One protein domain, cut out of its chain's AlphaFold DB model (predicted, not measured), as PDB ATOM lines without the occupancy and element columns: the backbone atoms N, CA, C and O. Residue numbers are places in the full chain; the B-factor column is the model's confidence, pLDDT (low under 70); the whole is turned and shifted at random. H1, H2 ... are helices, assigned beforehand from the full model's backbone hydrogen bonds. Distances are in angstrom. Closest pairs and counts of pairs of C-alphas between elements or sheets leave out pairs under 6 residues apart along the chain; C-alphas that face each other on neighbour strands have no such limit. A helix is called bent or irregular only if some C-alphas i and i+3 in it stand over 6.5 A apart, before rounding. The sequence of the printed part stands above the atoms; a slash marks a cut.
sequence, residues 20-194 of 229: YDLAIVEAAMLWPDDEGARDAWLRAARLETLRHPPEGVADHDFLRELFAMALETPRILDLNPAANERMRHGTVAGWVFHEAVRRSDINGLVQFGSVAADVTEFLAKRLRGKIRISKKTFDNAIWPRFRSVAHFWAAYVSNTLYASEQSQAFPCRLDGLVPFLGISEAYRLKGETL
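AT A GLANCE: This is residues 20 to 194 of the 229 residues of an uncharacterized protein of Microvirga sp. KLBC 81 (UniProt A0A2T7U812). One long kinked helix, H4, is the spine; H6b and H7 pack on one side of it and H5 and H6a on the other, while the hairpin of H1 and H2 packs on its first half and H3 extends beyond H2 as an arm. The printed part has 175 residues with seven named helices, H1 to H7 in order, H6 being bent into two arms, and no named strand; the class is all helix. The packing is mostly crossed. It is only just compact, close to loose, with a radius of gyration of the C-alphas of 18.5 A, and spans 62 by 31 by 29 A.

IN THESE COORDINATES: H4, residues 76 to 107, is 43.1 A long, from C-alpha 76 at (34.808, 30.731, 53.908) to C-alpha 107 at (69.396, 24.508, 28.893). It has a kink of 44 degrees near residue 83 and is irregular, with C-alphas 78 and 81 7.1 A apart. Before it come H1, residues 20 to 30, 15.1 A, starting at (44.134, 40.743, 54.847); H2, residues 35 to 50, 22.5 A; and H3, residues 60 to 72, 18.8 A. H5 is residues 112 to 126, 20.9 A. H6, residues 135 to 162, was assigned as one helix by its hydrogen bonds but is bent, with C-alphas 148 and 151 7.8 A apart: H6a is residues 135 to 148, 18.9 A, and H6b residues 151 to 162, 16.9 A. H7 is residues 174 to 193, 29.8 A. H6a and H7 are irregular too, with 7.4 A between C-alphas 145 and 148 and 7.6 A between C-alphas 175 and 178.

HOW THE PARTS SIT: H4 is the hub, touching five other helices. With residues 90 to 98 alone it touches H6b, about perpendicular at 82 degrees; the closest C-alphas, of Gly 94 and Ala 154, are 4.0 A apart. H6b touches H7 at a steep tilt of 60 degrees, opposite ways, closest at the C-alphas of Phe 152 and Ser 184, 4.9 A. H5 touches H4 at a steep tilt of 57 degrees, closest at the C-alphas of Val 96 and Ala 116, 5.4 A. H6a touches H4, about perpendicular at 84 degrees, closest at the C-alphas of His 89 and Ile 142, 6.0 A. H1 and H2 form a hairpin at a shallow tilt of 29 degrees, closest at the C-alphas of Ala 27 and Arg 38, 4.9 A. H1 touches H4 at the C-alphas of Leu 30 and Arg 86, 5.4 A. H2 and H3 form a hairpin at 41 degrees, closest at the C-alphas of Leu 47 and Ala 70, 6.9 A; H3 and H4 are apart. Every O i to N i+4 pair is within hydrogen-bond range in H1, H2, H3, H5 and H6b; the counts are 26 of 28 in H4, 6 of 10 in H6a and 14 of 16 in H7.

THE WHOLE: The two C-alphas farthest apart, of His 60 and Asn 107, are 62.9 A from each other. The printed part has no cut, and the link from H6 to H7 is long, with 11 residues. Residues 52 to 57, 59 to 65 and 161 to 166 stand free. Mean pLDDT of the printed part is 90.5; residues 54, 57, 129 and 164 to 168 are under 70.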
ATOM      1  N   TYR A  20      44.873  40.237  55.999       94.06
ATOM      2  CA  TYR A  20      44.134  40.743  54.847       94.06
ATOM      3  C   TYR A  20      45.015  40.938  53.600       94.06
ATOM      4  O   TYR A  20      44.582  40.584  52.507       94.06
ATOM      5  N   ASP A  21      46.276  41.369  53.748       95.81
ATOM      6  CA  ASP A  21      47.228  41.461  52.625       95.81
ATOM      7  C   ASP A  21      47.452  40.091  51.977       95.81
ATOM      8  O   ASP A  21      47.474  39.937  50.756       95.81
ATOM      9  N   LEU A  22      47.565  39.057  52.813       95.62
ATOM     10  CA  LEU A  22      47.714  37.686  52.347       95.62
ATOM     11  C   LEU A  22      46.437  37.201  51.638       95.62
ATOM     12  O   LEU A  22      46.531  36.531  50.612       95.62
ATOM     13  N   ALA A  23      45.254  37.603  52.113       95.75
ATOM     14  CA  ALA A  23      43.981  37.294  51.463       95.75
ATOM     15  C   ALA A  23      43.833  37.948  50.074       95.75
ATOM     16  O   ALA A  23      43.255  37.331  49.178       95.75
ATOM     17  N   ILE A  24      44.392  39.146  49.865       97.50
ATOM     18  CA  ILE A  24      44.464  39.813  48.549       97.50
ATOM     19  C   ILE A  24      45.242  38.958  47.548       97.50
ATOM     20  O   ILE A  24      44.779  38.711  46.429       97.50
ATOM     21  N   VAL A  25      46.397  38.441  47.969       97.94
ATOM     22  CA  VAL A  25      47.214  37.541  47.147       97.94
ATOM     23  C   VAL A  25      46.490  36.213  46.895       97.94
ATOM     24  O   VAL A  25      46.427  35.759  45.752       97.94
ATOM     25  N   GLU A  26      45.897  35.607  47.931       97.00
ATOM     26  CA  GLU A  26      45.116  34.364  47.823       97.00
ATOM     27  C   GLU A  26      43.974  34.496  46.806       97.00
ATOM     28  O   GLU A  26      43.840  33.654  45.912       97.00
ATOM     29  N   ALA A  27      43.184  35.571  46.904       97.12
ATOM     30  CA  ALA A  27      42.061  35.830  46.013       97.12
ATOM     31  C   ALA A  27      42.523  35.930  44.555       97.12
ATOM     32  O   ALA A  27      41.960  35.276  43.674       97.12
ATOM     33  N   ALA A  28      43.585  36.701  44.303       97.88
ATOM     34  CA  ALA A  28      44.150  36.844  42.969       97.88
ATOM     35  C   ALA A  28      44.640  35.501  42.406       97.88
ATOM     36  O   ALA A  28      44.372  35.180  41.248       97.88
ATOM     37  N   MET A  29      45.313  34.689  43.226       97.81
ATOM     38  CA  MET A  29      45.817  33.375  42.822       97.81
ATOM     39  C   MET A  29      44.705  32.376  42.489       97.81
ATOM     40  O   MET A  29      44.862  31.592  41.548       97.81
ATOM     41  N   LEU A  30      43.608  32.374  43.250       97.06
ATOM     42  CA  LEU A  30      42.505  31.417  43.114       97.06
ATOM     43  C   LEU A  30      41.512  31.811  42.008       97.06
ATOM     44  O   LEU A  30      41.082  30.956  41.220       97.06
ATOM     45  N   TRP A  31      41.195  33.101  41.897       97.12
ATOM     46  CA  TRP A  31      40.208  33.638  40.956       97.12
ATOM     47  C   TRP A  31      40.791  34.748  40.073       97.12
ATOM     48  O   TRP A  31      40.276  35.866  40.053       97.12
ATOM     49  N   PRO A  32      41.846  34.477  39.286       96.81
ATOM     50  CA  PRO A  32      42.409  35.486  38.385       96.81
ATOM     51  C   PRO A  32      41.401  35.967  37.328       96.81
ATOM     52  O   PRO A  32      41.460  37.111  36.885       96.81
ATOM     53  N   ASP A  33      40.445  35.112  36.955       96.00
ATOM     54  CA  ASP A  33      39.441  35.346  35.916       96.00
ATOM     55  C   ASP A  33      38.041  35.706  36.452       96.00
ATOM     56  O   ASP A  33      37.147  35.957  35.648       96.00
ATOM     57  N   ASP A  34      37.833  35.767  37.768       95.81
ATOM     58  CA  ASP A  34      36.505  35.936  38.377       95.81
ATOM     59  C   ASP A  34      36.546  36.985  39.498       95.81
ATOM     60  O   ASP A  34      36.889  36.696  40.643       95.81
ATOM     61  N   GLU A  35      36.240  38.233  39.139       95.69
ATOM     62  CA  GLU A  35      36.253  39.373  40.060       95.69
ATOM     63  C   GLU A  35      35.223  39.231  41.183       95.69
ATOM     64  O   GLU A  35      35.558  39.453  42.342       95.69
ATOM     65  N   GLY A  36      34.017  38.747  40.876       95.00
ATOM     66  CA  GLY A  36      32.978  38.541  41.886       95.00
ATOM     67  C   GLY A  36      33.383  37.509  42.939       95.00
ATOM     68  O   GLY A  36      33.136  37.709  44.132       95.00
ATOM     69  N   ALA A  37      34.051  36.428  42.527       94.31
ATOM     70  CA  ALA A  37      34.586  35.439  43.458       94.31
ATOM     71  C   ALA A  37      35.772  35.976  44.277       94.31
ATOM     72  O   ALA A  37      35.859  35.671  45.469       94.31
ATOM     73  N   ARG A  38      36.645  36.809  43.682       95.12
ATOM     74  CA  ARG A  38      37.690  37.520  44.445       95.12
ATOM     75  C   ARG A  38      37.069  38.405  45.516       95.12
ATOM     76  O   ARG A  38      37.435  38.273  46.678       95.12
ATOM     77  N   ASP A  39      36.099  39.236  45.157       95.06
ATOM     78  CA  ASP A  39      35.453  40.153  46.098       95.06
ATOM     79  C   ASP A  39      34.745  39.403  47.228       95.06
ATOM     80  O   ASP A  39      34.836  39.794  48.392       95.06
ATOM     81  N   ALA A  40      34.070  38.294  46.910       93.50
ATOM     82  CA  ALA A  40      33.450  37.437  47.916       93.50
ATOM     83  C   ALA A  40      34.485  36.849  48.890       93.50
ATOM     84  O   ALA A  40      34.252  36.858  50.101       93.50
ATOM     85  N   TRP A  41      35.639  36.388  48.388       93.81
ATOM     86  CA  TRP A  41      36.737  35.908  49.231       93.81
ATOM     87  C   TRP A  41      37.296  37.009  50.130       93.81
ATOM     88  O   TRP A  41      37.484  36.790  51.325       93.81
ATOM     89  N   LEU A  42      37.523  38.204  49.580       94.56
ATOM     90  CA  LEU A  42      38.061  39.337  50.333       94.56
ATOM     91  C   LEU A  42      37.098  39.801  51.423       94.56
ATOM     92  O   LEU A  42      37.526  39.993  52.560       94.56
ATOM     93  N   ARG A  43      35.794  39.892  51.138       92.50
ATOM     94  CA  ARG A  43      34.787  40.176  52.173       92.50
ATOM     95  C   ARG A  43      34.824  39.131  53.289       92.50
ATOM     96  O   ARG A  43      34.847  39.497  54.463       92.50
ATOM     97  N   ALA A  44      34.904  37.845  52.941       91.38
ATOM     98  CA  ALA A  44      34.961  36.768  53.925       91.38
ATOM     99  C   ALA A  44      36.240  36.833  54.781       91.38
ATOM    100  O   ALA A  44      36.177  36.719  56.005       91.38
ATOM    101  N   ALA A  45      37.393  37.095  54.164       91.25
ATOM    102  CA  ALA A  45      38.662  37.261  54.868       91.25
ATOM    103  C   ALA A  45      38.686  38.507  55.773       91.25
ATOM    104  O   ALA A  45      39.255  38.475  56.871       91.25
ATOM    105  N   ARG A  46      38.044  39.600  55.342       90.25
ATOM    106  CA  ARG A  46      37.882  40.812  56.152       90.25
ATOM    107  C   ARG A  46      37.084  40.515  57.417       90.25
ATOM    108  O   ARG A  46      37.539  40.862  58.502       90.25
ATOM    109  N   LEU A  47      35.954  39.815  57.298       88.69
ATOM    110  CA  LEU A  47      35.144  39.411  58.452       88.69
ATOM    111  C   LEU A  47      35.916  38.537  59.444       88.69
ATOM    112  O   LEU A  47      35.822  38.761  60.647       88.69
ATOM    113  N   GLU A  48      36.711  37.579  58.962       85.62
ATOM    114  CA  GLU A  48      37.557  36.758  59.841       85.62
ATOM    115  C   GLU A  48      38.609  37.595  60.577       85.62
ATOM    116  O   GLU A  48      38.877  37.351  61.750       85.62
ATOM    117  N   THR A  49      39.163  38.627  59.934       82.69
ATOM    118  CA  THR A  49      40.106  39.551  60.590       82.69
ATOM    119  C   THR A  49      39.406  40.385  61.671       82.69
ATOM    120  O   THR A  49      39.978  40.643  62.727       82.69
ATOM    121  N   LEU A  50      38.141  40.755  61.446       82.88
ATOM    122  CA  LEU A  50      37.329  41.533  62.386       82.88
ATOM    123  C   LEU A  50      36.729  40.704  63.530       82.88
ATOM    124  O   LEU A  50      36.178  41.289  64.459       82.88
ATOM    125  N   ARG A  51      36.852  39.366  63.523       75.75
ATOM    126  CA  ARG A  51      36.429  38.517  64.659       75.75
ATOM    127  C   ARG A  51      37.174  38.818  65.956       75.75
ATOM    128  O   ARG A  51      36.658  38.525  67.031       75.75
ATOM    129  N   HIS A  52      38.367  39.391  65.852       74.12
ATOM    130  CA  HIS A  52      39.177  39.817  66.986       74.12
ATOM    131  C   HIS A  52      39.445  41.319  66.864       74.12
ATOM    132  O   HIS A  52      40.562  41.711  66.517       74.12
ATOM    133  N   PRO A  53      38.421  42.170  67.068       70.25
ATOM    134  CA  PRO A  53      38.599  43.601  66.916       70.25
ATOM    135  C   PRO A  53      39.598  44.108  67.968       70.25
ATOM    136  O   PRO A  53      39.608  43.600  69.094       70.25
ATOM    137  N   PRO A  54      40.436  45.102  67.630       69.62
ATOM    138  CA  PRO A  54      41.283  45.756  68.617       69.62
ATOM    139  C   PRO A  54      40.438  46.301  69.778       69.62
ATOM    140  O   PRO A  54      39.316  46.782  69.582       69.62
ATOM    141  N   GLU A  55      40.968  46.195  70.999       71.88
ATOM    142  CA  GLU A  55      40.275  46.649  72.207       71.88
ATOM    143  C   GLU A  55      39.868  48.127  72.080       71.88
ATOM    144  O   GLU A  55      40.668  48.977  71.692       71.88
ATOM    145  N   GLY A  56      38.605  48.432  72.398       71.56
ATOM    146  CA  GLY A  56      38.073  49.801  72.391       71.56
ATOM    147  C   GLY A  56      37.544  50.323  71.048       71.56
ATOM    148  O   GLY A  56      37.142  51.480  70.994       71.56
ATOM    149  N   VAL A  57      37.505  49.504  69.987       69.19
ATOM    150  CA  VAL A  57      37.087  49.941  68.630       69.19
ATOM    151  C   VAL A  57      35.635  49.574  68.274       69.19
ATOM    152  O   VAL A  57      35.090  50.059  67.288       69.19
ATOM    153  N   ALA A  58      34.966  48.746  69.080       72.50
ATOM    154  CA  ALA A  58      33.602  48.303  68.796       72.50
ATOM    155  C   ALA A  58      32.545  49.273  69.354       72.50
ATOM    156  O   ALA A  58      31.948  49.014  70.400       72.50
ATOM    157  N   ASP A  59      32.306  50.384  68.657       82.56
ATOM    158  CA  ASP A  59      31.099  51.184  68.874       82.56
ATOM    159  C   ASP A  59      29.873  50.577  68.156       82.56
ATOM    160  O   ASP A  59      29.955  49.571  67.442       82.56
ATOM    161  N   HIS A  60      28.693  51.152  68.396       82.00
ATOM    162  CA  HIS A  60      27.439  50.635  67.846       82.00
ATOM    163  C   HIS A  60      27.383  50.712  66.309       82.00
ATOM    164  O   HIS A  60      26.787  49.839  65.673       82.00
ATOM    165  N   ASP A  61      27.995  51.731  65.703       83.75
ATOM    166  CA  ASP A  61      28.007  51.890  64.249       83.75
ATOM    167  C   ASP A  61      28.930  50.859  63.594       83.75
ATOM    168  O   ASP A  61      28.507  50.183  62.652       83.75
ATOM    169  N   PHE A  62      30.117  50.634  64.165       83.06
ATOM    170  CA  PHE A  62      31.027  49.564  63.760       83.06
ATOM    171  C   PHE A  62      30.352  48.190  63.827       83.06
ATOM    172  O   PHE A  62      30.419  47.410  62.875       83.06
ATOM    173  N   LEU A  63      29.657  47.887  64.931       81.75
ATOM    174  CA  LEU A  63      28.942  46.618  65.073       81.75
ATOM    175  C   LEU A  63      27.833  46.479  64.025       81.75
ATOM    176  O   LEU A  63      27.691  45.409  63.435       81.75
ATOM    177  N   ARG A  64      27.072  47.546  63.746       84.81
ATOM    178  CA  ARG A  64      26.029  47.533  62.708       84.81
ATOM    179  C   ARG A  64      26.613  47.252  61.323       84.81
ATOM    180  O   ARG A  64      26.056  46.431  60.595       84.81
ATOM    181  N   GLU A  65      27.720  47.898  60.965       84.19
ATOM    182  CA  GLU A  65      28.412  47.657  59.692       84.19
ATOM    183  C   GLU A  65      28.950  46.226  59.596       84.19
ATOM    184  O   GLU A  65      28.777  45.563  58.569       84.19
ATOM    185  N   LEU A  66      29.536  45.714  60.681       83.94
ATOM    186  CA  LEU A  66      30.028  44.342  60.752       83.94
ATOM    187  C   LEU A  66      28.893  43.324  60.568       83.94
ATOM    188  O   LEU A  66      29.045  42.370  59.804       83.94
ATOM    189  N   PHE A  67      27.745  43.532  61.222       84.62
ATOM    190  CA  PHE A  67      26.570  42.670  61.067       84.62
ATOM    191  C   PHE A  67      25.998  42.717  59.649       84.62
ATOM    192  O   PHE A  67      25.693  41.663  59.092       84.62
ATOM    193  N   ALA A  68      25.886  43.906  59.049       87.06
ATOM    194  CA  ALA A  68      25.427  44.048  57.667       87.06
ATOM    195  C   ALA A  68      26.344  43.282  56.699       87.06
ATOM    196  O   ALA A  68      25.871  42.468  55.906       87.06
ATOM    197  N   MET A  69      27.663  43.441  56.843       85.94
ATOM    198  CA  MET A  69      28.647  42.702  56.048       85.94
ATOM    199  C   MET A  69      28.544  41.184  56.268       85.94
ATOM    200  O   MET A  69      28.620  40.418  55.307       85.94
ATOM    201  N   ALA A  70      28.349  40.736  57.510       87.12
ATOM    202  CA  ALA A  70      28.250  39.318  57.851       87.12
ATOM    203  C   ALA A  70      27.021  38.624  57.244       87.12
ATOM    204  O   ALA A  70      27.107  37.448  56.899       87.12
ATOM    205  N   LEU A  71      25.901  39.334  57.086       87.19
ATOM    206  CA  LEU A  71      24.682  38.784  56.481       87.19
ATOM    207  C   LEU A  71      24.817  38.562  54.968       87.19
ATOM    208  O   LEU A  71      24.212  37.639  54.427       87.19
ATOM    209  N   GLU A  72      25.612  39.390  54.294       86.88
ATOM    210  CA  GLU A  72      25.769  39.364  52.834       86.88
ATOM    211  C   GLU A  72      26.979  38.543  52.365       86.88
ATOM    212  O   GLU A  72      27.118  38.235  51.177       86.88
ATOM    213  N   THR A  73      27.881  38.186  53.280       86.50
ATOM    214  CA  THR A  73      29.146  37.537  52.935       86.50
ATOM    215  C   THR A  73      29.046  36.016  53.059       86.50
ATOM    216  O   THR A  73      28.750  35.507  54.143       86.50
ATOM    217  N   PRO A  74      29.344  35.253  51.989       83.25
ATOM    218  CA  PRO A  74      29.440  33.801  52.075       83.25
ATOM    219  C   PRO A  74      30.468  33.377  53.128       83.25
ATOM    220  O   PRO A  74      31.523  33.998  53.269       83.25
ATOM    221  N   ARG A  75      30.211  32.277  53.840       78.88
ATOM    222  CA  ARG A  75      31.201  31.748  54.787       78.88
ATOM    223  C   ARG A  75      32.383  31.186  54.003       78.88
ATOM    224  O   ARG A  75      32.187  30.530  52.981       78.88
ATOM    225  N   ILE A  76      33.603  31.324  54.529       79.00
ATOM    226  CA  ILE A  76      34.808  30.731  53.908       79.00
ATOM    227  C   ILE A  76      34.623  29.227  53.649       79.00
ATOM    228  O   ILE A  76      35.021  28.721  52.603       79.00
ATOM    229  N   LEU A  77      33.947  28.515  54.559       76.25
ATOM    230  CA  LEU A  77      33.649  27.088  54.401       76.25
ATOM    231  C   LEU A  77      32.846  26.769  53.134       76.25
ATOM    232  O   LEU A  77      33.076  25.724  52.528       76.25
ATOM    233  N   ASP A  78      31.955  27.667  52.714       82.19
ATOM    234  CA  ASP A  78      31.136  27.489  51.514       82.19
ATOM    235  C   ASP A  78      31.956  27.765  50.235       82.19
ATOM    236  O   ASP A  78      31.673  27.207  49.176       82.19
ATOM    237  N   LEU A  79      33.031  28.560  50.338       83.44
ATOM    238  CA  LEU A  79      33.968  28.854  49.243       83.44
ATOM    239  C   LEU A  79      35.041  27.761  49.065       83.44
ATOM    240  O   LEU A  79      35.613  27.616  47.980       83.44
ATOM    241  N   ASN A  80      35.298  26.957  50.103       85.88
ATOM    242  CA  ASN A  80      36.379  25.968  50.134       85.88
ATOM    243  C   ASN A  80      36.353  24.926  49.001       85.88
ATOM    244  O   ASN A  80      37.426  24.627  48.474       85.88
ATOM    245  N   PRO A  81      35.212  24.337  48.584       87.88
ATOM    246  CA  PRO A  81      35.216  23.361  47.493       87.88
ATOM    247  C   PRO A  81      35.746  23.949  46.179       87.88
ATOM    248  O   PRO A  81      36.624  23.353  45.549       87.88
ATOM    249  N   ALA A  82      35.280  25.147  45.812       89.56
ATOM    250  CA  ALA A  82      35.744  25.857  44.623       89.56
ATOM    251  C   ALA A  82      37.210  26.292  44.770       89.56
ATOM    252  O   ALA A  82      38.010  26.090  43.853       89.56
ATOM    253  N   ALA A  83      37.590  26.816  45.939       92.06
ATOM    254  CA  ALA A  83      38.970  27.196  46.234       92.06
ATOM    255  C   ALA A  83      39.932  26.000  46.132       92.06
ATOM    256  O   ALA A  83      40.997  26.124  45.539       92.06
ATOM    257  N   ASN A  84      39.547  24.819  46.620       91.75
ATOM    258  CA  ASN A  84      40.367  23.606  46.558       91.75
ATOM    259  C   ASN A  84      40.639  23.153  45.119       91.75
ATOM    260  O   ASN A  84      41.759  22.758  44.790       91.75
ATOM    261  N   GLU A  85      39.632  23.195  44.244       92.94
ATOM    262  CA  GLU A  85      39.826  22.879  42.827       92.94
ATOM    263  C   GLU A  85      40.736  23.914  42.152       92.94
ATOM    264  O   GLU A  85      41.711  23.550  41.485       92.94
ATOM    265  N   ARG A  86      40.467  25.207  42.378       95.88
ATOM    266  CA  ARG A  86      41.291  26.311  41.869       95.88
ATOM    267  C   ARG A  86      42.735  26.195  42.347       95.88
ATOM    268  O   ARG A  86      43.648  26.335  41.542       95.88
ATOM    269  N   MET A  87      42.941  25.840  43.611       95.00
ATOM    270  CA  MET A  87      44.256  25.623  44.198       95.00
ATOM    271  C   MET A  87      45.001  24.474  43.522       95.00
ATOM    272  O   MET A  87      46.181  24.619  43.206       95.00
ATOM    273  N   ARG A  88      44.336  23.346  43.246       93.56
ATOM    274  CA  ARG A  88      44.957  22.224  42.517       93.56
ATOM    275  C   ARG A  88      45.393  22.650  41.117       93.56
ATOM    276  O   ARG A  88      46.527  22.380  40.728       93.56
ATOM    277  N   HIS A  89      44.516  23.322  40.373       96.31
ATOM    278  CA  HIS A  89      44.819  23.796  39.021       96.31
ATOM    279  C   HIS A  89      45.936  24.842  39.006       96.31
ATOM    280  O   HIS A  89      46.882  24.710  38.228       96.31
ATOM    281  N   GLY A  90      45.869  25.822  39.904       96.88
ATOM    282  CA  GLY A  90      46.906  26.828  40.082       96.88
ATOM    283  C   GLY A  90      48.249  26.210  40.467       96.88
ATOM    284  O   GLY A  90      49.266  26.541  39.870       96.88
ATOM    285  N   THR A  91      48.255  25.222  41.365       95.75
ATOM    286  CA  THR A  91      49.471  24.480  41.741       95.75
ATOM    287  C   THR A  91      50.101  23.800  40.528       95.75
ATOM    288  O   THR A  91      51.305  23.923  40.320       95.75
ATOM    289  N   VAL A  92      49.313  23.131  39.676       96.00
ATOM    290  CA  VAL A  92      49.835  22.530  38.433       96.00
ATOM    291  C   VAL A  92      50.382  23.593  37.478       96.00
ATOM    292  O   VAL A  92      51.466  23.402  36.930       96.00
ATOM    293  N   ALA A  93      49.692  24.726  37.314       97.75
ATOM    294  CA  ALA A  93      50.199  25.852  36.528       97.75
ATOM    295  C   ALA A  93      51.533  26.386  37.069       97.75
ATOM    296  O   ALA A  93      52.464  26.593  36.291       97.75
ATOM    297  N   GLY A  94      51.653  26.525  38.391       97.75
ATOM    298  CA  GLY A  94      52.882  26.916  39.076       97.75
ATOM    299  C   GLY A  94      54.026  25.942  38.839       97.75
ATOM    300  O   GLY A  94      55.115  26.375  38.484       97.75
ATOM    301  N   TRP A  95      53.780  24.636  38.960       96.81
ATOM    302  CA  TRP A  95      54.786  23.600  38.708       96.81
ATOM    303  C   TRP A  95      55.289  23.605  37.266       96.81
ATOM    304  O   TRP A  95      56.497  23.576  37.040       96.81
ATOM    305  N   VAL A  96      54.380  23.666  36.287       97.56
ATOM    306  CA  VAL A  96      54.758  23.710  34.866       97.56
ATOM    307  C   VAL A  96      55.555  24.978  34.563       97.56
ATOM    308  O   VAL A  96      56.575  24.917  33.876       97.56
ATOM    309  N   PHE A  97      55.118  26.125  35.085       97.94
ATOM    310  CA  PHE A  97      55.790  27.401  34.864       97.94
ATOM    311  C   PHE A  97      57.163  27.469  35.554       97.94
ATOM    312  O   PHE A  97      58.142  27.836  34.906       97.94
ATOM    313  N   HIS A  98      57.258  27.035  36.815       97.44
ATOM    314  CA  HIS A  98      58.515  26.885  37.552       97.44
ATOM    315  C   HIS A  98      59.511  26.023  36.771       97.44
ATOM    316  O   HIS A  98      60.636  26.448  36.519       97.44
ATOM    317  N   GLU A  99      59.082  24.842  36.322       96.88
ATOM    318  CA  GLU A  99      59.948  23.912  35.600       96.88
ATOM    319  C   GLU A  99      60.368  24.459  34.229       96.88
ATOM    320  O   GLU A  99      61.501  24.248  33.797       96.88
ATOM    321  N   ALA A 100      59.492  25.200  33.545       97.12
ATOM    322  CA  ALA A 100      59.829  25.842  32.278       97.12
ATOM    323  C   ALA A 100      60.909  26.915  32.462       97.12
ATOM    324  O   ALA A 100      61.863  26.959  31.683       97.12
ATOM    325  N   VAL A 101      60.786  27.736  33.510       97.38
ATOM    326  CA  VAL A 101      61.798  28.730  33.882       97.38
ATOM    327  C   VAL A 101      63.113  28.042  34.260       97.38
ATOM    328  O   VAL A 101      64.153  28.382  33.697       97.38
ATOM    329  N   ARG A 102      63.063  27.024  35.126       96.19
ATOM    330  CA  ARG A 102      64.229  26.254  35.586       96.19
ATOM    331  C   ARG A 102      64.990  25.603  34.434       96.19
ATOM    332  O   ARG A 102      66.194  25.791  34.285       96.19
ATOM    333  N   ARG A 103      64.293  24.834  33.588       95.56
ATOM    334  CA  ARG A 103      64.901  24.170  32.424       95.56
ATOM    335  C   ARG A 103      65.452  25.176  31.433       95.56
ATOM    336  O   ARG A 103      66.427  24.853  30.760       95.56
ATOM    337  N   SER A 104      64.828  26.349  31.326       95.31
ATOM    338  CA  SER A 104      65.324  27.374  30.428       95.31
ATOM    339  C   SER A 104      66.606  28.024  30.919       95.31
ATOM    340  O   SER A 104      67.505  28.278  30.124       95.31
ATOM    341  N   ASP A 105      66.712  28.242  32.224       94.44
ATOM    342  CA  ASP A 105      67.918  28.787  32.833       94.44
ATOM    343  C   ASP A 105      69.126  27.857  32.643       94.44
ATOM    344  O   ASP A 105      70.224  28.313  32.344       94.44
ATOM    345  N   ILE A 106      68.897  26.541  32.716       93.44
ATOM    346  CA  ILE A 106      69.948  25.523  32.578       93.44
ATOM    347  C   ILE A 106      70.268  25.210  31.105       93.44
ATOM    348  O   ILE A 106      71.432  25.070  30.744       93.44
ATOM    349  N   ASN A 107      69.248  25.070  30.247       92.94
ATOM    350  CA  ASN A 107      69.396  24.508  28.893       92.94
ATOM    351  C   ASN A 107      69.087  25.502  27.753       92.94
ATOM    352  O   ASN A 107      69.098  25.115  26.581       92.94
ATOM    353  N   GLY A 108      68.754  26.759  28.055       92.12
ATOM    354  CA  GLY A 108      68.356  27.759  27.062       92.12
ATOM    355  C   GLY A 108      66.879  27.666  26.665       92.12
ATOM    356  O   GLY A 108      65.991  27.621  27.506       92.12
ATOM    357  N   LEU A 109      66.545  27.703  25.376       91.94
ATOM    358  CA  LEU A 109      65.133  27.701  24.965       91.94
ATOM    359  C   LEU A 109      64.456  26.351  25.255       91.94
ATOM    360  O   LEU A 109      65.008  25.291  24.959       91.94
ATOM    361  N   VAL A 110      63.210  26.381  25.742       93.81
ATOM    362  CA  VAL A 110      62.408  25.182  26.061       93.81
ATOM    363  C   VAL A 110      61.133  25.099  25.221       93.81
ATOM    364  O   VAL A 110      60.597  26.108  24.759       93.81
ATOM    365  N   GLN A 111      60.622  23.883  25.014       95.12
ATOM    366  CA  GLN A 111      59.299  23.666  24.424       95.12
ATOM    367  C   GLN A 111      58.273  23.516  25.551       95.12
ATOM    368  O   GLN A 111      58.185  22.463  26.179       95.12
ATOM    369  N   PHE A 112      57.489  24.566  25.808       94.94
ATOM    370  CA  PHE A 112      56.567  24.623  26.952       94.94
ATOM    371  C   PHE A 112      55.590  23.437  27.010       94.94
ATOM    372  O   PHE A 112      55.367  22.871  28.074       94.94
ATOM    373  N   GLY A 113      55.085  22.983  25.857       94.62
ATOM    374  CA  GLY A 113      54.205  21.814  25.785       94.62
ATOM    375  C   GLY A 113      54.861  20.497  26.228       94.62
ATOM    376  O   GLY A 113      54.171  19.650  26.788       94.62
ATOM    377  N   SER A 114      56.172  20.326  26.020       95.31
ATOM    378  CA  SER A 114      56.917  19.165  26.531       95.31
ATOM    379  C   SER A 114      57.086  19.257  28.046       95.31
ATOM    380  O   SER A 114      56.844  18.278  28.739       95.31
ATOM    381  N   VAL A 115      57.393  20.448  28.571       96.31
ATOM    382  CA  VAL A 115      57.469  20.671  30.025       96.31
ATOM    383  C   VAL A 115      56.130  20.359  30.696       96.31
ATOM    384  O   VAL A 115      56.093  19.667  31.710       96.31
ATOM    385  N   ALA A 116      55.022  20.814  30.106       96.31
ATOM    386  CA  ALA A 116      53.681  20.525  30.602       96.31
ATOM    387  C   ALA A 116      53.375  19.017  30.630       96.31
ATOM    388  O   ALA A 116      52.801  18.526  31.604       96.31
ATOM    389  N   ALA A 117      53.772  18.274  29.590       95.69
ATOM    390  CA  ALA A 117      53.598  16.823  29.536       95.69
ATOM    391  C   ALA A 117      54.369  16.124  30.668       95.69
ATOM    392  O   ALA A 117      53.766  15.397  31.455       95.69
ATOM    393  N   ASP A 118      55.661  16.427  30.809       95.81
ATOM    394  CA  ASP A 118      56.528  15.798  31.810       95.81
ATOM    395  C   ASP A 118      56.045  16.071  33.239       95.81
ATOM    396  O   ASP A 118      55.973  15.166  34.071       95.81
ATOM    397  N   VAL A 119      55.688  17.325  33.534       95.00
ATOM    398  CA  VAL A 119      55.231  17.731  34.870       95.00
ATOM    399  C   VAL A 119      53.880  17.103  35.202       95.00
ATOM    400  O   VAL A 119      53.697  16.601  36.312       95.00
ATOM    401  N   THR A 120      52.925  17.090  34.265       93.69
ATOM    402  CA  THR A 120      51.612  16.471  34.519       93.69
ATOM    403  C   THR A 120      51.722  14.957  34.708       93.69
ATOM    404  O   THR A 120      51.071  14.410  35.602       93.69
ATOM    405  N   GLU A 121      52.597  14.284  33.956       93.44
ATOM    406  CA  GLU A 121      52.906  12.866  34.156       93.44
ATOM    407  C   GLU A 121      53.577  12.612  35.517       93.44
ATOM    408  O   GLU A 121      53.167  11.709  36.256       93.44
ATOM    409  N   PHE A 122      54.567  13.428  35.887       91.69
ATOM    410  CA  PHE A 122      55.242  13.344  37.182       91.69
ATOM    411  C   PHE A 122      54.262  13.493  38.352       91.69
ATOM    412  O   PHE A 122      54.252  12.662  39.264       91.69
ATOM    413  N   LEU A 123      53.400  14.513  38.315       89.88
ATOM    414  CA  LEU A 123      52.399  14.754  39.357       89.88
ATOM    415  C   LEU A 123      51.386  13.606  39.445       89.88
ATOM    416  O   LEU A 123      51.047  13.176  40.552       89.88
ATOM    417  N   ALA A 124      50.954  13.056  38.306       88.56
ATOM    418  CA  ALA A 124      50.056  11.904  38.277       88.56
ATOM    419  C   ALA A 124      50.682  10.670  38.954       88.56
ATOM    420  O   ALA A 124      50.000   9.981  39.722       88.56
ATOM    421  N   LYS A 125      51.979  10.412  38.728       88.81
ATOM    422  CA  LYS A 125      52.723   9.321  39.382       88.81
ATOM    423  C   LYS A 125      52.908   9.577  40.878       88.81
ATOM    424  O   LYS A 125      52.530   8.736  41.695       88.81
ATOM    425  N   ARG A 126      53.429  10.753  41.253       85.12
ATOM    426  CA  ARG A 126      53.744  11.112  42.649       85.12
ATOM    427  C   ARG A 126      52.512  11.081  43.549       85.12
ATOM    428  O   ARG A 126      52.585  10.624  44.686       85.12
ATOM    429  N   LEU A 127      51.367  11.518  43.033       81.19
ATOM    430  CA  LEU A 127      50.113  11.578  43.787       81.19
ATOM    431  C   LEU A 127      49.257  10.314  43.635       81.19
ATOM    432  O   LEU A 127      48.068  10.345  43.954       81.19
ATOM    433  N   ARG A 128      49.837   9.201  43.156       80.69
ATOM    434  CA  ARG A 128      49.156   7.905  42.963       80.69
ATOM    435  C   ARG A 128      47.830   8.041  42.200       80.69
ATOM    436  O   ARG A 128      46.834   7.413  42.544       80.69
ATOM    437  N   GLY A 129      47.789   8.922  41.202       69.69
ATOM    438  CA  GLY A 129      46.601   9.182  40.389       69.69
ATOM    439  C   GLY A 129      45.481   9.983  41.063       69.69
ATOM    440  O   GLY A 129      44.459  10.198  40.416       69.69
ATOM    441  N   LYS A 130      45.648  10.472  42.303       73.56
ATOM    442  CA  LYS A 130      44.653  11.343  42.966       73.56
ATOM    443  C   LYS A 130      44.428  12.661  42.218       73.56
ATOM    444  O   LYS A 130      43.359  13.251  42.324       73.56
ATOM    445  N   ILE A 131      45.428  13.107  41.459       75.00
ATOM    446  CA  ILE A 131      45.315  14.206  40.500       75.00
ATOM    447  C   ILE A 131      45.658  13.644  39.122       75.00
ATOM    448  O   ILE A 131      46.790  13.231  38.878       75.00
ATOM    449  N   ARG A 132      44.674  13.616  38.221       84.50
ATOM    450  CA  ARG A 132      44.858  13.269  36.806       84.50
ATOM    451  C   ARG A 132      44.471  14.463  35.953       84.50
ATOM    452  O   ARG A 132      43.319  14.620  35.564       84.50
ATOM    453  N   ILE A 133      45.456  15.304  35.673       91.50
ATOM    454  CA  ILE A 133      45.327  16.405  34.723       91.50
ATOM    455  C   ILE A 133      46.044  15.969  33.456       91.50
ATOM    456  O   ILE A 133      47.252  15.755  33.465       91.50
ATOM    457  N   SER A 134      45.292  15.792  32.371       92.69
ATOM    458  CA  SER A 134      45.896  15.516  31.070       92.69
ATOM    459  C   SER A 134      46.574  16.774  30.526       92.69
ATOM    460  O   SER A 134      46.128  17.889  30.810       92.69
ATOM    461  N   LYS A 135      47.576  16.609  29.656       93.81
ATOM    462  CA  LYS A 135      48.161  17.727  28.900       93.81
ATOM    463  C   LYS A 135      47.085  18.553  28.180       93.81
ATOM    464  O   LYS A 135      47.110  19.774  28.229       93.81
ATOM    465  N   LYS A 136      46.091  17.893  27.575       95.38
ATOM    466  CA  LYS A 136      44.976  18.562  26.884       95.38
ATOM    467  C   LYS A 136      44.154  19.441  27.834       95.38
ATOM    468  O   LYS A 136      43.801  20.559  27.480       95.38
ATOM    469  N   THR A 137      43.854  18.946  29.034       96.81
ATOM    470  CA  THR A 137      43.159  19.718  30.078       96.81
ATOM    471  C   THR A 137      44.005  20.903  30.530       96.81
ATOM    472  O   THR A 137      43.482  22.004  30.697       96.81
ATOM    473  N   PHE A 138      45.313  20.691  30.692       97.06
ATOM    474  CA  PHE A 138      46.238  21.760  31.037       97.06
ATOM    475  C   PHE A 138      46.225  22.877  29.987       97.06
ATOM    476  O   PHE A 138      45.928  24.019  30.329       97.06
ATOM    477  N   ASP A 139      46.461  22.535  28.718       96.25
ATOM    478  CA  ASP A 139      46.574  23.503  27.622       96.25
ATOM    479  C   ASP A 139      45.271  24.281  27.386       96.25
ATOM    480  O   ASP A 139      45.307  25.484  27.137       96.25
ATOM    481  N   ASN A 140      44.118  23.608  27.475       96.81
ATOM    482  CA  ASN A 140      42.840  24.194  27.065       96.81
ATOM    483  C   ASN A 140      42.064  24.870  28.204       96.81
ATOM    484  O   ASN A 140      41.224  25.720  27.924       96.81
ATOM    485  N   ALA A 141      42.285  24.476  29.463       96.62
ATOM    486  CA  ALA A 141      41.465  24.943  30.586       96.62
ATOM    487  C   ALA A 141      42.282  25.580  31.715       96.62
ATOM    488  O   ALA A 141      41.897  26.628  32.232       96.62
ATOM    489  N   ILE A 142      43.401  24.970  32.111       97.31
ATOM    490  CA  ILE A 142      44.171  25.436  33.273       97.31
ATOM    491  C   ILE A 142      45.079  26.595  32.881       97.31
ATOM    492  O   ILE A 142      45.007  27.664  33.484       97.31
ATOM    493  N   TRP A 143      45.925  26.404  31.868       97.19
ATOM    494  CA  TRP A 143      46.916  27.403  31.496       97.19
ATOM    495  C   TRP A 143      46.288  28.740  31.090       97.19
ATOM    496  O   TRP A 143      46.676  29.746  31.680       97.19
ATOM    497  N   PRO A 144      45.274  28.804  30.199       96.50
ATOM    498  CA  PRO A 144      44.668  30.081  29.817       96.50
ATOM    499  C   PRO A 144      44.080  30.852  31.005       96.50
ATOM    500  O   PRO A 144      44.142  32.075  31.030       96.50
ATOM    501  N   ARG A 145      43.546  30.135  32.002       96.94
ATOM    502  CA  ARG A 145      42.948  30.711  33.212       96.94
ATOM    503  C   ARG A 145      43.989  31.230  34.202       96.94
ATOM    504  O   ARG A 145      43.806  32.298  34.769       96.94
ATOM    505  N   PHE A 146      45.051  30.465  34.444       97.69
ATOM    506  CA  PHE A 146      46.014  30.752  35.515       97.69
ATOM    507  C   PHE A 146      47.306  31.420  35.038       97.69
ATOM    508  O   PHE A 146      48.117  31.815  35.874       97.69
ATOM    509  N   ARG A 147      47.514  31.579  33.726       97.50
ATOM    510  CA  ARG A 147      48.720  32.204  33.161       97.50
ATOM    511  C   ARG A 147      49.032  33.554  33.805       97.50
ATOM    512  O   ARG A 147      50.175  33.779  34.186       97.50
ATOM    513  N   SER A 148      48.030  34.416  33.983       97.69
ATOM    514  CA  SER A 148      48.188  35.765  34.549       97.69
ATOM    515  C   SER A 148      48.739  35.791  35.980       97.69
ATOM    516  O   SER A 148      49.303  36.799  36.401       97.69
ATOM    517  N   VAL A 149      48.624  34.685  36.718       98.12
ATOM    518  CA  VAL A 149      49.074  34.531  38.113       98.12
ATOM    519  C   VAL A 149      50.061  33.376  38.293       98.12
ATOM    520  O   VAL A 149      50.396  33.010  39.418       98.12
ATOM    521  N   ALA A 150      50.573  32.798  37.203       98.19
ATOM    522  CA  ALA A 150      51.456  31.633  37.267       98.19
ATOM    523  C   ALA A 150      52.768  31.918  38.019       98.19
ATOM    524  O   ALA A 150      53.340  31.012  38.615       98.19
ATOM    525  N   HIS A 151      53.215  33.176  38.050       98.50
ATOM    526  CA  HIS A 151      54.392  33.610  38.803       98.50
ATOM    527  C   HIS A 151      54.200  33.522  40.329       98.50
ATOM    528  O   HIS A 151      55.104  33.059  41.023       98.50
ATOM    529  N   PHE A 152      53.013  33.852  40.854       98.38
ATOM    530  CA  PHE A 152      52.676  33.615  42.264       98.38
ATOM    531  C   PHE A 152      52.622  32.119  42.586       98.38
ATOM    532  O   PHE A 152      53.160  31.670  43.596       98.38
ATOM    533  N   TRP A 153      52.029  31.318  41.697       98.19
ATOM    534  CA  TRP A 153      51.971  29.867  41.874       98.19
ATOM    535  C   TRP A 153      53.352  29.203  41.806       98.19
ATOM    536  O   TRP A 153      53.608  28.268  42.559       98.19
ATOM    537  N   ALA A 154      54.260  29.688  40.956       98.00
ATOM    538  CA  ALA A 154      55.640  29.211  40.923       98.00
ATOM    539  C   ALA A 154      56.417  29.586  42.193       98.00
ATOM    540  O   ALA A 154      57.163  28.749  42.697       98.00
ATOM    541  N   ALA A 155      56.204  30.782  42.754       96.94
ATOM    542  CA  ALA A 155      56.767  31.153  44.053       96.94
ATOM    543  C   ALA A 155      56.250  30.237  45.177       96.94
ATOM    544  O   ALA A 155      57.043  29.735  45.973       96.94
ATOM    545  N   TYR A 156      54.946  29.940  45.189       96.12
ATOM    546  CA  TYR A 156      54.346  28.998  46.139       96.12
ATOM    547  C   TYR A 156      54.970  27.603  46.018       96.12
ATOM    548  O   TYR A 156      55.450  27.051  47.006       96.12
ATOM    549  N   VAL A 157      55.039  27.059  44.800       94.31
ATOM    550  CA  VAL A 157      55.654  25.751  44.534       94.31
ATOM    551  C   VAL A 157      57.118  25.730  44.972       94.31
ATOM    552  O   VAL A 157      57.524  24.809  45.677       94.31
ATOM    553  N   SER A 158      57.886  26.764  44.624       92.62
ATOM    554  CA  SER A 158      59.283  26.913  45.036       92.62
ATOM    555  C   SER A 158      59.415  26.875  46.559       92.62
ATOM    556  O   SER A 158      60.213  26.105  47.082       92.62
ATOM    557  N   ASN A 159      58.581  27.616  47.291       89.25
ATOM    558  CA  ASN A 159      58.587  27.580  48.753       89.25
ATOM    559  C   ASN A 159      58.241  26.184  49.290       89.25
ATOM    560  O   ASN A 159      58.932  25.689  50.173       89.25
ATOM    561  N   THR A 160      57.231  25.506  48.733       86.25
ATOM    562  CA  THR A 160      56.852  24.151  49.183       86.25
ATOM    563  C   THR A 160      57.905  23.082  48.892       86.25
ATOM    564  O   THR A 160      57.933  22.063  49.577       86.25
ATOM    565  N   LEU A 161      58.760  23.297  47.890       80.12
ATOM    566  CA  LEU A 161      59.836  22.379  47.526       80.12
ATOM    567  C   LEU A 161      61.007  22.406  48.509       80.12
ATOM    568  O   LEU A 161      61.648  21.376  48.703       80.12
ATOM    569  N   TYR A 162      61.278  23.569  49.104       75.19
ATOM    570  CA  TYR A 162      62.428  23.781  49.985       75.19
ATOM    571  C   TYR A 162      62.055  23.907  51.469       75.19
ATOM    572  O   TYR A 162      62.929  23.799  52.327       75.19
ATOM    573  N   ALA A 163      60.782  24.135  51.792       74.62
ATOM    574  CA  ALA A 163      60.319  24.246  53.170       74.62
ATOM    575  C   ALA A 163      60.170  22.875  53.852       74.62
ATOM    576  O   ALA A 163      59.763  21.890  53.233       74.62
ATOM    577  N   SER A 164      60.439  22.824  55.160       68.44
ATOM    578  CA  SER A 164      60.112  21.662  55.990       68.44
ATOM    579  C   SER A 164      58.589  21.472  56.083       68.44
ATOM    580  O   SER A 164      57.827  22.446  56.097       68.44
ATOM    581  N   GLU A 165      58.138  20.212  56.165       58.03
ATOM    582  CA  GLU A 165      56.718  19.806  56.098       58.03
ATOM    583  C   GLU A 165      55.793  20.550  57.086       58.03
ATOM    584  O   GLU A 165      54.603  20.697  56.826       58.03
ATOM    585  N   GLN A 166      56.326  21.073  58.194       51.34
ATOM    586  CA  GLN A 166      55.558  21.722  59.265       51.34
ATOM    587  C   GLN A 166      55.159  23.187  58.983       51.34
ATOM    588  O   GLN A 166      54.502  23.802  59.818       51.34
ATOM    589  N   SER A 167      55.536  23.770  57.836       58.28
ATOM    590  CA  SER A 167      55.376  25.217  57.579       58.28
ATOM    591  C   SER A 167      54.505  25.590  56.370       58.28
ATOM    592  O   SER A 167      54.475  26.757  55.976       58.28
ATOM    593  N   GLN A 168      53.773  24.636  55.786       68.88
ATOM    594  CA  GLN A 168      52.976  24.885  54.581       68.88
ATOM    595  C   GLN A 168      51.707  25.701  54.887       68.88
ATOM    596  O   GLN A 168      50.642  25.154  55.163       68.88
ATOM    597  N   ALA A 169      51.825  27.026  54.815       86.62
ATOM    598  CA  ALA A 169      50.699  27.952  54.714       86.62
ATOM    599  C   ALA A 169      50.527  28.389  53.252       86.62
ATOM    600  O   ALA A 169      51.515  28.601  52.547       86.62
ATOM    601  N   PHE A 170      49.281  28.518  52.794       91.38
ATOM    602  CA  PHE A 170      48.986  29.038  51.463       91.38
ATOM    603  C   PHE A 170      48.734  30.552  51.500       91.38
ATOM    604  O   PHE A 170      48.003  30.995  52.383       91.38
ATOM    605  N   PRO A 171      49.275  31.320  50.533       94.50
ATOM    606  CA  PRO A 171      50.409  30.976  49.664       94.50
ATOM    607  C   PRO A 171      51.753  31.009  50.408       94.50
ATOM    608  O   PRO A 171      52.759  30.508  49.914       94.50
ATOM    609  N   CYS A 172      51.785  31.607  51.592       94.56
ATOM    610  CA  CYS A 172      52.923  31.599  52.494       94.56
ATOM    611  C   CYS A 172      52.441  31.884  53.916       94.56
ATOM    612  O   CYS A 172      51.265  32.159  54.158       94.56
ATOM    613  N   ARG A 173      53.358  31.833  54.880       93.31
ATOM    614  CA  ARG A 173      53.105  32.385  56.213       93.31
ATOM    615  C   ARG A 173      53.052  33.914  56.146       93.31
ATOM    616  O   ARG A 173      53.614  34.506  55.226       93.31
ATOM    617  N   LEU A 174      52.418  34.546  57.134       93.38
ATOM    618  CA  LEU A 174      52.293  36.006  57.184       93.38
ATOM    619  C   LEU A 174      53.662  36.709  57.233       93.38
ATOM    620  O   LEU A 174      53.908  37.642  56.475       93.38
ATOM    621  N   ASP A 175      54.579  36.192  58.054       93.56
ATOM    622  CA  ASP A 175      55.978  36.637  58.152       93.56
ATOM    623  C   ASP A 175      56.793  36.398  56.861       93.56
ATOM    624  O   ASP A 175      57.841  37.010  56.658       93.56
ATOM    625  N   GLY A 176      56.299  35.545  55.961       93.94
ATOM    626  CA  GLY A 176      56.902  35.227  54.670       93.94
ATOM    627  C   GLY A 176      56.319  35.990  53.478       93.94
ATOM    628  O   GLY A 176      56.754  35.728  52.355       93.94
ATOM    629  N   LEU A 177      55.367  36.913  53.682       95.56
ATOM    630  CA  LEU A 177      54.697  37.619  52.580       95.56
ATOM    631  C   LEU A 177      55.685  38.406  51.710       95.56
ATOM    632  O   LEU A 177      55.658  38.289  50.488       95.56
ATOM    633  N   VAL A 178      56.595  39.169  52.320       96.19
ATOM    634  CA  VAL A 178      57.555  39.999  51.572       96.19
ATOM    635  C   VAL A 178      58.519  39.154  50.729       96.19
ATOM    636  O   VAL A 178      58.618  39.415  49.526       96.19
ATOM    637  N   PRO A 179      59.181  38.110  51.275       95.50
ATOM    638  CA  PRO A 179      59.953  37.184  50.451       95.50
ATOM    639  C   PRO A 179      59.137  36.523  49.340       95.50
ATOM    640  O   PRO A 179      59.615  36.423  48.212       95.50
ATOM    641  N   PHE A 180      57.901  36.105  49.625       96.25
ATOM    642  CA  PHE A 180      57.025  35.494  48.627       96.25
ATOM    643  C   PHE A 180      56.751  36.436  47.446       96.25
ATOM    644  O   PHE A 180      56.915  36.025  46.296       96.25
ATOM    645  N   LEU A 181      56.395  37.695  47.723       97.31
ATOM    646  CA  LEU A 181      56.149  38.719  46.704       97.31
ATOM    647  C   LEU A 181      57.409  39.034  45.883       97.31
ATOM    648  O   LEU A 181      57.343  39.179  44.665       97.31
ATOM    649  N   GLY A 182      58.577  39.105  46.526       96.88
ATOM    650  CA  GLY A 182      59.835  39.328  45.814       96.88
ATOM    651  C   GLY A 182      60.220  38.156  44.898       96.88
ATOM    652  O   GLY A 182      60.649  38.365  43.761       96.88
ATOM    653  N   ILE A 183      60.017  36.915  45.352       96.81
ATOM    654  CA  ILE A 183      60.250  35.711  44.540       96.81
ATOM    655  C   ILE A 183      59.247  35.635  43.381       96.81
ATOM    656  O   ILE A 183      59.634  35.309  42.255       96.81
ATOM    657  N   SER A 184      57.966  35.943  43.616       97.88
ATOM    658  CA  SER A 184      56.958  35.941  42.552       97.88
ATOM    659  C   SER A 184      57.263  36.993  41.487       97.88
ATOM    660  O   SER A 184      57.121  36.705  40.299       97.88
ATOM    661  N   GLU A 185      57.766  38.165  41.874       97.94
ATOM    662  CA  GLU A 185      58.203  39.200  40.937       97.94
ATOM    663  C   GLU A 185      59.405  38.747  40.093       97.94
ATOM    664  O   GLU A 185      59.426  38.945  38.875       97.94
ATOM    665  N   ALA A 186      60.368  38.040  40.693       97.69
ATOM    666  CA  ALA A 186      61.484  37.451  39.953       97.69
ATOM    667  C   ALA A 186      61.001  36.433  38.897       97.69
ATOM    668  O   ALA A 186      61.443  36.461  37.742       97.69
ATOM    669  N   TYR A 187      60.031  35.580  39.252       98.25
ATOM    670  CA  TYR A 187      59.365  34.680  38.301       98.25
ATOM    671  C   TYR A 187      58.618  35.434  37.200       98.25
ATOM    672  O   TYR A 187      58.669  35.022  36.039       98.25
ATOM    673  N   ARG A 188      57.942  36.536  37.541       97.94
ATOM    674  CA  ARG A 188      57.210  37.379  36.591       97.94
ATOM    675  C   ARG A 188      58.146  37.936  35.522       97.94
ATOM    676  O   ARG A 188      57.928  37.708  34.333       97.94
ATOM    677  N   LEU A 189      59.224  38.595  35.952       97.25
ATOM    678  CA  LEU A 189      60.231  39.199  35.075       97.25
ATOM    679  C   LEU A 189      60.885  38.157  34.156       97.25
ATOM    680  O   LEU A 189      61.039  38.379  32.952       97.25
ATOM    681  N   LYS A 190      61.214  36.976  34.690       97.44
ATOM    682  CA  LYS A 190      61.770  35.879  33.887       97.44
ATOM    683  C   LYS A 190      60.744  35.323  32.892       97.44
ATOM    684  O   LYS A 190      61.071  35.105  31.730       97.44
ATOM    685  N   GLY A 191      59.490  35.143  33.303       97.38
ATOM    686  CA  GLY A 191      58.410  34.666  32.432       97.38
ATOM    687  C   GLY A 191      58.065  35.602  31.279       97.38
ATOM    688  O   GLY A 191      57.682  35.140  30.205       97.38
ATOM    689  N   GLU A 192      58.207  36.907  31.497       97.38
ATOM    690  CA  GLU A 192      57.957  37.946  30.490       97.38
ATOM    691  C   GLU A 192      59.098  38.127  29.495       97.38
ATOM    692  O   GLU A 192      58.906  38.747  28.456       97.38
ATOM    693  N   THR A 193      60.275  37.577  29.781       96.44
ATOM    694  CA  THR A 193      61.417  37.582  28.854       96.44
ATOM    695  C   THR A 193      61.588  36.235  28.155       96.44
ATOM    696  O   THR A 193      62.095  36.168  27.034       96.44
ATOM    697  N   LEU A 194      61.117  35.152  28.776       95.62
ATOM    698  CA  LEU A 194      61.266  33.799  28.266       95.62
ATOM    699  C   LEU A 194      60.278  33.494  27.133       95.62
ATOM    700  O   LEU A 194      59.065  33.478  27.335       95.62
TER     701      LEU A 194